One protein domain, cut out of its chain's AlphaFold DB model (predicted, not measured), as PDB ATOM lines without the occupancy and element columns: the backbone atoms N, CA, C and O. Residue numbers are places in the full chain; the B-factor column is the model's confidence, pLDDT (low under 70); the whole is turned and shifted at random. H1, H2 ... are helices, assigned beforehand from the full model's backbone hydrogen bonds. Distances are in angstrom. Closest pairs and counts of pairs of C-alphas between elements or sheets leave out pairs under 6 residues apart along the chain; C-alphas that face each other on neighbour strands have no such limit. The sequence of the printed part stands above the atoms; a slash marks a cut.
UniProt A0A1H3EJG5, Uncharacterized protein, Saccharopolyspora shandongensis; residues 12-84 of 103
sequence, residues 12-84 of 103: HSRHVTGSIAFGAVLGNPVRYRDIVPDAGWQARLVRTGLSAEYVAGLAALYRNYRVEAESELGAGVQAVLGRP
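AT A GLANCE: This is residues 12 to 84 of the 103 residues of an uncharacterized protein of Saccharopolyspora shandongensis (UniProt A0A1H3EJG5). A loose, open string of four helices: H3 and H2 fold together as a helical hairpin, and H1 stands off from that pair at the far end of a long link that folds back from it. Beyond H3 the backbone draws out into an arm towards the small helix H4, with residues 69 to 74 and 77 to 83 sticking out. The 73 printed residues have four named helices, in the order H1 H2 H3 H4, and no named strand; the class is all helix. The whole is loose, with a radius of gyration of the C-alphas of 15.9 A and spans of 44 by 31 by 23 A.

IN THESE COORDINATES: Find C-alpha 52 at (18.173, -38.957, -20.721); from there H3, residues 52 to 66, runs 21.3 A. Equally long in residues is H1, residues 12 to 26, which covers 21.2 A from C-alpha 12 at (20.150, -28.224, -44.279). H2 is residues 39 to 47, 12.3 A. Look for H4 at residues 76 to 81, ending with C-alpha 81 at (44.199, -16.850, -34.468).

HOW THE PARTS SIT: Start at the hairpin, where H3 and H2 touch, closest at the C-alphas of Val 46 and Ala 52, 5.9 A apart. They run opposite ways at a steep tilt of 43 degrees. H1 and H3 are close but not clearly touching: their closest C-alphas, those of His 12 and Arg 66, are 7.8 A apart, and the tilt is steep, 66 degrees, opposite ways. H1 and H2 are apart, and H4 is apart from H1, H2 and H3. In H1, H2, H3 and H4 every O i to N i+4 pair is within hydrogen-bond range.

THE WHOLE: The C-alphas of Gly 40 and Gly 82, the two farthest apart, are 44.7 A from each other. The printed part has no cut. The link from H1 to H2, residues 27 to 38, is long. Look for low confidence, pLDDT under 70, at residues 12 to 19 and 68 to 71 of the model.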
ATOM      1  N   HIS A  12      20.356 -26.972 -43.545       48.94
ATOM      2  CA  HIS A  12      20.150 -28.224 -44.279       48.94
ATOM      3  C   HIS A  12      21.218 -28.433 -45.359       48.94
ATOM      4  O   HIS A  12      21.837 -29.495 -45.388       48.94
ATOM      5  N   SER A  13      21.523 -27.412 -46.169       48.59
ATOM      6  CA  SER A  13      22.602 -27.476 -47.167       48.59
ATOM      7  C   SER A  13      23.965 -27.756 -46.522       48.59
ATOM      8  O   SER A  13      24.730 -28.558 -47.047       48.59
ATOM      9  N   ARG A  14      24.257 -27.185 -45.340       59.75
ATOM     10  CA  ARG A  14      25.538 -27.411 -44.634       59.75
ATOM     11  C   ARG A  14      25.682 -28.828 -44.070       59.75
ATOM     12  O   ARG A  14      26.772 -29.391 -44.149       59.75
ATOM     13  N   HIS A  15      24.615 -29.429 -43.536       56.97
ATOM     14  CA  HIS A  15      24.661 -30.828 -43.082       56.97
ATOM     15  C   HIS A  15      24.830 -31.800 -44.257       56.97
ATOM     16  O   HIS A  15      25.562 -32.785 -44.144       56.97
ATOM     17  N   VAL A  16      24.223 -31.488 -45.406       58.00
ATOM     18  CA  VAL A  16      24.439 -32.227 -46.656       58.00
ATOM     19  C   VAL A  16      25.899 -32.098 -47.108       58.00
ATOM     20  O   VAL A  16      26.545 -33.120 -47.336       58.00
ATOM     21  N   THR A  17      26.475 -30.891 -47.133       61.00
ATOM     22  CA  THR A  17      27.901 -30.683 -47.460       61.00
ATOM     23  C   THR A  17      28.837 -31.417 -46.498       61.00
ATOM     24  O   THR A  17      29.801 -32.038 -46.942       61.00
ATOM     25  N   GLY A  18      28.533 -31.414 -45.196       60.28
ATOM     26  CA  GLY A  18      29.269 -32.197 -44.203       60.28
ATOM     27  C   GLY A  18      29.243 -33.689 -44.534       60.28
ATOM     28  O   GLY A  18      30.296 -34.308 -44.647       60.28
ATOM     29  N   SER A  19      28.057 -34.259 -44.774       64.75
ATOM     30  CA  SER A  19      27.914 -35.681 -45.123       64.75
ATOM     31  C   SER A  19      28.686 -36.076 -46.390       64.75
ATOM     32  O   SER A  19      29.291 -37.146 -46.424       64.75
ATOM     33  N   ILE A  20      28.752 -35.186 -47.386       71.50
ATOM     34  CA  ILE A  20      29.544 -35.385 -48.607       71.50
ATOM     35  C   ILE A  20      31.043 -35.415 -48.282       71.50
ATOM     36  O   ILE A  20      31.742 -36.303 -48.762       71.50
ATOM     37  N   ALA A  21      31.532 -34.502 -47.437       74.56
ATOM     38  CA  ALA A  21      32.936 -34.477 -47.029       74.56
ATOM     39  C   ALA A  21      33.338 -35.753 -46.267       74.56
ATOM     40  O   ALA A  21      34.357 -36.362 -46.586       74.56
ATOM     41  N   PHE A  22      32.511 -36.218 -45.325       75.44
ATOM     42  CA  PHE A  22      32.761 -37.482 -44.622       75.44
ATOM     43  C   PHE A  22      32.723 -38.688 -45.571       75.44
ATOM     44  O   PHE A  22      33.588 -39.556 -45.490       75.44
ATOM     45  N   GLY A  23      31.754 -38.747 -46.492       75.56
ATOM     46  CA  GLY A  23      31.657 -39.835 -47.467       75.56
ATOM     47  C   GLY A  23      32.847 -39.897 -48.426       75.56
ATOM     48  O   GLY A  23      33.358 -40.984 -48.695       75.56
ATOM     49  N   ALA A  24      33.333 -38.737 -48.876       75.19
ATOM     50  CA  ALA A  24      34.532 -38.641 -49.705       75.19
ATOM     51  C   ALA A  24      35.769 -39.195 -48.982       75.19
ATOM     52  O   ALA A  24      36.510 -39.983 -49.564       75.19
ATOM     53  N   VAL A  25      35.954 -38.855 -47.702       77.31
ATOM     54  CA  VAL A  25      37.078 -39.358 -46.892       77.31
ATOM     55  C   VAL A  25      36.950 -40.860 -46.602       77.31
ATOM     56  O   VAL A  25      37.940 -41.581 -46.636       77.31
ATOM     57  N   LEU A  26      35.740 -41.365 -46.343       79.31
ATOM     58  CA  LEU A  26      35.500 -42.781 -46.019       79.31
ATOM     59  C   LEU A  26      35.522 -43.727 -47.232       79.31
ATOM     60  O   LEU A  26      35.426 -44.949 -47.046       79.31
ATOM     61  N   GLY A  27      35.567 -43.180 -48.451       80.12
ATOM     62  CA  GLY A  27      35.425 -43.929 -49.702       80.12
ATOM     63  C   GLY A  27      34.051 -44.589 -49.879       80.12
ATOM     64  O   GLY A  27      33.903 -45.464 -50.724       80.12
ATOM     65  N   ASN A  28      33.054 -44.200 -49.077       77.44
ATOM     66  CA  ASN A  28      31.718 -44.793 -49.054       77.44
ATOM     67  C   ASN A  28      30.649 -43.693 -49.091       77.44
ATOM     68  O   ASN A  28      30.761 -42.720 -48.341       77.44
ATOM     69  N   PRO A  29      29.567 -43.843 -49.879       77.69
ATOM     70  CA  PRO A  29      28.487 -42.863 -49.899       77.69
ATOM     71  C   PRO A  29      27.821 -42.718 -48.523       77.69
ATOM     72  O   PRO A  29      27.193 -43.649 -48.020       77.69
ATOM     73  N   VAL A  30      27.907 -41.525 -47.935       80.62
ATOM     74  CA  VAL A  30      27.163 -41.156 -46.724       80.62
ATOM     75  C   VAL A  30      25.943 -40.349 -47.148       80.62
ATOM     76  O   VAL A  30      26.061 -39.348 -47.851       80.62
ATOM     77  N   ARG A  31      24.752 -40.795 -46.739       80.00
ATOM     78  CA  ARG A  31      23.494 -40.100 -47.035       80.00
ATOM     79  C   ARG A  31      23.072 -39.260 -45.841       80.00
ATOM     80  O   ARG A  31      22.921 -39.786 -44.740       80.00
ATOM     81  N   TYR A  32      22.822 -37.977 -46.078       79.56
ATOM     82  CA  TYR A  32      22.124 -37.147 -45.109       79.56
ATOM     83  C   TYR A  32      20.688 -37.648 -44.929       79.56
ATOM     84  O   TYR A  32      19.971 -37.891 -45.902       79.56
ATOM     85  N   ARG A  33      20.263 -37.778 -43.673       81.62
ATOM     86  CA  ARG A  33      18.874 -38.024 -43.302       81.62
ATOM     87  C   ARG A  33      18.467 -36.949 -42.313       81.62
ATOM     88  O   ARG A  33      19.065 -36.856 -41.246       81.62
ATOM     89  N   ASP A  34      17.440 -36.182 -42.662       79.62
ATOM     90  CA  ASP A  34      16.839 -35.254 -41.713       79.62
ATOM     91  C   ASP A  34      16.207 -36.045 -40.561       79.62
ATOM     92  O   ASP A  34      15.482 -37.023 -40.776       79.62
ATOM     93  N   ILE A  35      16.518 -35.640 -39.335       80.88
ATOM     94  CA  ILE A  35      16.017 -36.271 -38.120       80.88
ATOM     95  C   ILE A  35      15.030 -35.311 -37.468       80.88
ATOM     96  O   ILE A  35      15.309 -34.125 -37.276       80.88
ATOM     97  N   VAL A  36      13.873 -35.843 -37.085       85.19
ATOM     98  CA  VAL A  36      12.946 -35.163 -36.181       85.19
ATOM     99  C   VAL A  36      13.257 -35.677 -34.772       85.19
ATOM    100  O   VAL A  36      13.072 -36.870 -34.528       85.19
ATOM    101  N   PRO A  37      13.782 -34.844 -33.851       87.44
ATOM    102  CA  PRO A  37      14.195 -35.284 -32.516       87.44
ATOM    103  C   PRO A  37      12.987 -35.432 -31.572       87.44
ATOM    104  O   PRO A  37      12.904 -34.804 -30.512       87.44
ATOM    105  N   ASP A  38      12.015 -36.241 -31.991       91.50
ATOM    106  CA  ASP A  38      10.801 -36.565 -31.246       91.50
ATOM    107  C   ASP A  38      11.073 -37.527 -30.072       91.50
ATOM    108  O   ASP A  38      12.201 -37.972 -29.837       91.50
ATOM    109  N   ALA A  39      10.028 -37.851 -29.307       92.88
ATOM    110  CA  ALA A  39      10.139 -38.750 -28.159       92.88
ATOM    111  C   ALA A  39      10.623 -40.162 -28.548       92.88
ATOM    112  O   ALA A  39      11.356 -40.796 -27.789       92.88
ATOM    113  N   GLY A  40      10.264 -40.652 -29.738       94.44
ATOM    114  CA  GLY A  40      10.676 -41.968 -30.224       94.44
ATOM    115  C   GLY A  40      12.161 -42.023 -30.590       94.44
ATOM    116  O   GLY A  40      12.834 -43.025 -30.323       94.44
ATOM    117  N   TRP A  41      12.691 -40.943 -31.166       93.88
ATOM    118  CA  TRP A  41      14.118 -40.765 -31.415       93.88
ATOM    119  C   TRP A  41      14.906 -40.678 -30.103       93.88
ATOM    120  O   TRP A  41      15.879 -41.411 -29.927       93.88
ATOM    121  N   GLN A  42      14.434 -39.868 -29.151       95.69
ATOM    122  CA  GLN A  42      15.079 -39.715 -27.844       95.69
ATOM    123  C   GLN A  42      15.114 -41.045 -27.074       95.69
ATOM    124  O   GLN A  42      16.177 -41.493 -26.645       95.69
ATOM    125  N   ALA A  43      13.982 -41.750 -26.984       95.69
ATOM    126  CA  ALA A  43      13.906 -43.046 -26.309       95.69
ATOM    127  C   ALA A  43      14.846 -44.094 -26.929       95.69
ATOM    128  O   ALA A  43      15.367 -44.961 -26.230       95.69
ATOM    129  N   ARG A  44      15.084 -44.032 -28.246       94.69
ATOM    130  CA  ARG A  44      16.019 -44.933 -28.930       94.69
ATOM    131  C   ARG A  44      17.464 -44.687 -28.521       94.69
ATOM    132  O   ARG A  44      18.174 -45.657 -28.304       94.69
ATOM    133  N   LEU A  45      17.870 -43.427 -28.400       94.81
ATOM    134  CA  LEU A  45      19.214 -43.061 -27.953       94.81
ATOM    135  C   LEU A  45      19.451 -43.404 -26.481       94.81
ATOM    136  O   LEU A  45      20.523 -43.879 -26.120       94.81
ATOM    137  N   VAL A  46      18.436 -43.253 -25.632       97.56
ATOM    138  CA  VAL A  46      18.545 -43.705 -24.239       97.56
ATOM    139  C   VAL A  46      18.764 -45.220 -24.173       97.56
ATOM    140  O   VAL A  46      19.622 -45.691 -23.431       97.56
ATOM    141  N   ARG A  47      18.081 -46.001 -25.023       97.19
ATOM    142  CA  ARG A  47      18.304 -47.457 -25.116       97.19
ATOM    143  C   ARG A  47      19.706 -47.851 -25.590       97.19
ATOM    144  O   ARG A  47      20.098 -48.986 -25.347       97.19
ATOM    145  N   THR A  48      20.463 -46.961 -26.237       95.94
ATOM    146  CA  THR A  48      21.875 -47.223 -26.579       95.94
ATOM    147  C   THR A  48      22.836 -46.900 -25.431       95.94
ATOM    148  O   THR A  48      24.045 -46.963 -25.629       95.94
ATOM    149  N   GLY A  49      22.323 -46.540 -24.249       96.88
ATOM    150  CA  GLY A  49      23.115 -46.248 -23.051       96.88
ATOM    151  C   GLY A  49      23.426 -44.766 -22.831       96.88
ATOM    152  O   GLY A  49      24.173 -44.439 -21.913       96.88
ATOM    153  N   LEU A  50      22.871 -43.857 -23.642       96.75
ATOM    154  CA  LEU A  50      23.019 -42.417 -23.412       96.75
ATOM    155  C   LEU A  50      22.089 -41.952 -22.284       96.75
ATOM    156  O   LEU A  50      20.963 -42.436 -22.157       96.75
ATOM    157  N   SER A  51      22.531 -40.984 -21.477       97.69
ATOM    158  CA  SER A  51      21.686 -40.438 -20.412       97.69
ATOM    159  C   SER A  51      20.509 -39.646 -20.990       97.69
ATOM    160  O   SER A  51      20.620 -38.991 -22.029       97.69
ATOM    161  N   ALA A  52      19.369 -39.685 -20.299       96.00
ATOM    162  CA  ALA A  52      18.173 -38.957 -20.721       96.00
ATOM    163  C   ALA A  52      18.416 -37.440 -20.805       96.00
ATOM    164  O   ALA A  52      17.958 -36.798 -21.746       96.00
ATOM    165  N   GLU A  53      19.188 -36.885 -19.867       96.81
ATOM    166  CA  GLU A  53      19.575 -35.471 -19.858       96.81
ATOM    167  C   GLU A  53      20.398 -35.097 -21.097       96.81
ATOM    168  O   GLU A  53      20.076 -34.135 -21.797       96.81
ATOM    169  N   TYR A  54      21.411 -35.903 -21.426       96.50
ATOM    170  CA  TYR A  54      22.238 -35.680 -22.609       96.50
ATOM    171  C   TYR A  54      21.402 -35.727 -23.893       96.50
ATOM    172  O   TYR A  54      21.515 -34.859 -24.761       96.50
ATOM    173  N   VAL A  55      20.512 -36.716 -24.001       96.69
ATOM    174  CA  VAL A  55      19.614 -36.868 -25.149       96.69
ATOM    175  C   VAL A  55      18.633 -35.695 -25.263       96.69
ATOM    176  O   VAL A  55      18.374 -35.229 -26.375       96.69
ATOM    177  N   ALA A  56      18.121 -35.179 -24.144       94.81
ATOM    178  CA  ALA A  56      17.247 -34.009 -24.129       94.81
ATOM    179  C   ALA A  56      17.978 -32.744 -24.616       94.81
ATOM    180  O   ALA A  56      17.438 -32.005 -25.447       94.81
ATOM    181  N   GLY A  57      19.222 -32.534 -24.170       93.44
ATOM    182  CA  GLY A  57      20.081 -31.450 -24.654       93.44
ATOM    183  C   GLY A  57      20.362 -31.559 -26.154       93.44
ATOM    184  O   GLY A  57      20.206 -30.587 -26.896       93.44
ATOM    185  N   LEU A  58      20.678 -32.764 -26.636       92.38
ATOM    186  CA  LEU A  58      20.907 -33.017 -28.059       92.38
ATOM    187  C   LEU A  58      19.644 -32.769 -28.901       92.38
ATOM    188  O   LEU A  58      19.716 -32.178 -29.980       92.38
ATOM    189  N   ALA A  59      18.471 -33.160 -28.398       91.81
ATOM    190  CA  ALA A  59      17.197 -32.881 -29.052       91.81
ATOM    191  C   ALA A  59      16.919 -31.371 -29.154       91.81
ATOM    192  O   ALA A  59      16.443 -30.904 -30.192       91.81
ATOM    193  N   ALA A  60      17.223 -30.602 -28.104       89.75
ATOM    194  CA  ALA A  60      17.094 -29.145 -28.111       89.75
ATOM    195  C   ALA A  60      18.045 -28.496 -29.127       89.75
ATOM    196  O   ALA A  60      17.607 -27.671 -29.929       89.75
ATOM    197  N   LEU A  61      19.304 -28.939 -29.174       86.56
ATOM    198  CA  LEU A  61      20.286 -28.464 -30.148       86.56
ATOM    199  C   LEU A  61      19.822 -28.694 -31.596       86.56
ATOM    200  O   LEU A  61      19.861 -27.772 -32.411       86.56
ATOM    201  N   TYR A  62      19.324 -29.893 -31.923       85.75
ATOM    202  CA  TYR A  62      18.819 -30.177 -33.270       85.75
ATOM    203  C   TYR A  62      17.576 -29.356 -33.627       85.75
ATOM    204  O   TYR A  62      17.450 -28.920 -34.771       85.75
ATOM    205  N   ARG A  63      16.677 -29.087 -32.669       85.44
ATOM    206  CA  ARG A  63      15.550 -28.166 -32.895       85.44
ATOM    207  C   ARG A  63      16.043 -26.756 -33.228       85.44
ATOM    208  O   ARG A  63      15.578 -26.190 -34.213       85.44
ATOM    209  N   ASN A  64      17.036 -26.244 -32.497       82.31
ATOM    210  CA  ASN A  64      17.631 -24.927 -32.753       82.31
ATOM    211  C   ASN A  64      18.302 -24.845 -34.133       82.31
ATOM    212  O   ASN A  64      18.215 -23.827 -34.816       82.31
ATOM    213  N   TYR A  65      18.936 -25.930 -34.589       76.38
ATOM    214  CA  TYR A  65      19.507 -25.991 -35.934       76.38
ATOM    215  C   TYR A  65      18.468 -25.974 -37.053       76.38
ATOM    216  O   TYR A  65      18.759 -25.406 -38.104       76.38
ATOM    217  N   ARG A  66      17.269 -26.529 -36.839       76.50
ATOM    218  CA  ARG A  66      16.191 -26.501 -37.841       76.50
ATOM    219  C   ARG A  66      15.579 -25.117 -38.031       76.50
ATOM    220  O   ARG A  66      15.145 -24.812 -39.132       76.50
ATOM    221  N   VAL A  67      15.529 -24.308 -36.976       79.25
ATOM    222  CA  VAL A  67      14.984 -22.937 -37.029       79.25
ATOM    223  C   VAL A  67      16.055 -21.881 -37.298       79.25
ATOM    224  O   VAL A  67      15.780 -20.693 -37.207       79.25
ATOM    225  N   GLU A  68      17.281 -22.308 -37.608       66.50
ATOM    226  CA  GLU A  68      18.395 -21.441 -38.009       66.50
ATOM    227  C   GLU A  68      18.774 -20.335 -37.010       66.50
ATOM    228  O   GLU A  68      19.527 -19.431 -37.368       66.50
ATOM    229  N   ALA A  69      18.371 -20.459 -35.743       61.38
ATOM    230  CA  ALA A  69      18.533 -19.409 -34.732       61.38
ATOM    231  C   ALA A  69      19.998 -18.999 -34.462       61.38
ATOM    232  O   ALA A  69      20.245 -17.901 -33.999       61.38
ATOM    233  N   GLU A  70      20.969 -19.860 -34.792       62.75
ATOM    234  CA  GLU A  70      22.403 -19.664 -34.500       62.75
ATOM    235  C   GLU A  70      23.276 -19.931 -35.743       62.75
ATOM    236  O   GLU A  70      24.167 -20.786 -35.734       62.75
ATOM    237  N   SER A  71      22.906 -19.376 -36.901       65.06
ATOM    238  CA  SER A  71      23.491 -19.746 -38.212       65.06
ATOM    239  C   SER A  71      24.574 -18.819 -38.734       65.06
ATOM    240  O   SER A  71      25.170 -19.120 -39.779       65.06
ATOM    241  N   GLU A  72      24.790 -17.703 -38.054       70.50
ATOM    242  CA  GLU A  72      25.627 -16.625 -38.549       70.50
ATOM    243  C   GLU A  72      27.102 -17.025 -38.568       70.50
ATOM    244  O   GLU A  72      27.607 -17.737 -37.697       70.50
ATOM    245  N   LEU A  73      27.798 -16.595 -39.619       78.00
ATOM    246  CA  LEU A  73      29.240 -16.757 -39.717       78.00
ATOM    247  C   LEU A  73      29.901 -15.605 -38.962       78.00
ATOM    248  O   LEU A  73      29.696 -14.443 -39.297       78.00
ATOM    249  N   GLY A  74      30.711 -15.936 -37.961       81.44
ATOM    250  CA  GLY A  74      31.506 -14.962 -37.219       81.44
ATOM    251  C   GLY A  74      32.964 -14.928 -37.683       81.44
ATOM    252  O   GLY A  74      33.534 -15.948 -38.068       81.44
ATOM    253  N   ALA A  75      33.608 -13.765 -37.561       86.06
ATOM    254  CA  ALA A  75      35.037 -13.592 -37.850       86.06
ATOM    255  C   ALA A  75      35.965 -14.056 -36.705       86.06
ATOM    256  O   ALA A  75      37.184 -13.928 -36.807       86.06
ATOM    257  N   GLY A  76      35.408 -14.594 -35.611       89.62
ATOM    258  CA  GLY A  76      36.125 -14.830 -34.351       89.62
ATOM    259  C   GLY A  76      37.391 -15.679 -34.486       89.62
ATOM    260  O   GLY A  76      38.426 -15.323 -33.935       89.62
ATOM    261  N   VAL A  77      37.353 -16.759 -35.275       91.06
ATOM    262  CA  VAL A  77      38.535 -17.621 -35.476       91.06
ATOM    263  C   VAL A  77      39.678 -16.854 -36.138       91.06
ATOM    264  O   VAL A  77      40.815 -16.930 -35.677       91.06
ATOM    265  N   GLN A  78      39.378 -16.086 -37.186       92.19
ATOM    266  CA  GLN A  78      40.387 -15.295 -37.885       92.19
ATOM    267  C   GLN A  78      40.903 -14.145 -37.023       92.19
ATOM    268  O   GLN A  78      42.106 -13.905 -37.003       92.19
ATOM    269  N   ALA A  79      40.017 -13.477 -36.284       92.69
ATOM    270  CA  ALA A  79      40.387 -12.377 -35.404       92.69
ATOM    271  C   ALA A  79      41.318 -12.822 -34.264       92.69
ATOM    272  O   ALA A  79      42.268 -12.116 -33.944       92.69
ATOM    273  N   VAL A  80      41.072 -13.995 -33.669       96.75
ATOM    274  CA  VAL A  80      41.854 -14.496 -32.526       96.75
ATOM    275  C   VAL A  80      43.134 -15.207 -32.969       96.75
ATOM    276  O   VAL A  80      44.166 -15.067 -32.321       96.75
ATOM    277  N   LEU A  81      43.087 -15.982 -34.059       94.44
ATOM    278  CA  LEU A  81      44.199 -16.850 -34.468       94.44
ATOM    279  C   LEU A  81      45.012 -16.312 -35.654       94.44
ATOM    280  O   LEU A  81      45.983 -16.954 -36.049       94.44
ATOM    281  N   GLY A  82      44.604 -15.198 -36.271       95.31
ATOM    282  CA  GLY A  82      45.290 -14.603 -37.427       95.31
ATOM    283  C   GLY A  82      45.256 -15.454 -38.702       95.31
ATOM    284  O   GLY A  82      45.969 -15.163 -39.658       95.31
ATOM    285  N   ARG A  83      44.440 -16.514 -38.738       91.19
ATOM    286  CA  ARG A  83      44.317 -17.448 -39.868       91.19
ATOM    287  C   ARG A  83      42.854 -17.799 -40.133       91.19
ATOM    288  O   ARG A  83      42.060 -17.794 -39.190       91.19
ATOM    289  N   PRO A  84      42.474 -18.149 -41.372       89.44
ATOM    290  CA  PRO A  84      41.104 -18.554 -41.660       89.44
ATOM    291  C   PRO A  84      40.690 -19.796 -40.845       89.44
ATOM    292  O   PRO A  84      41.541 -20.635 -40.504       89.44
TER     293      PRO A  84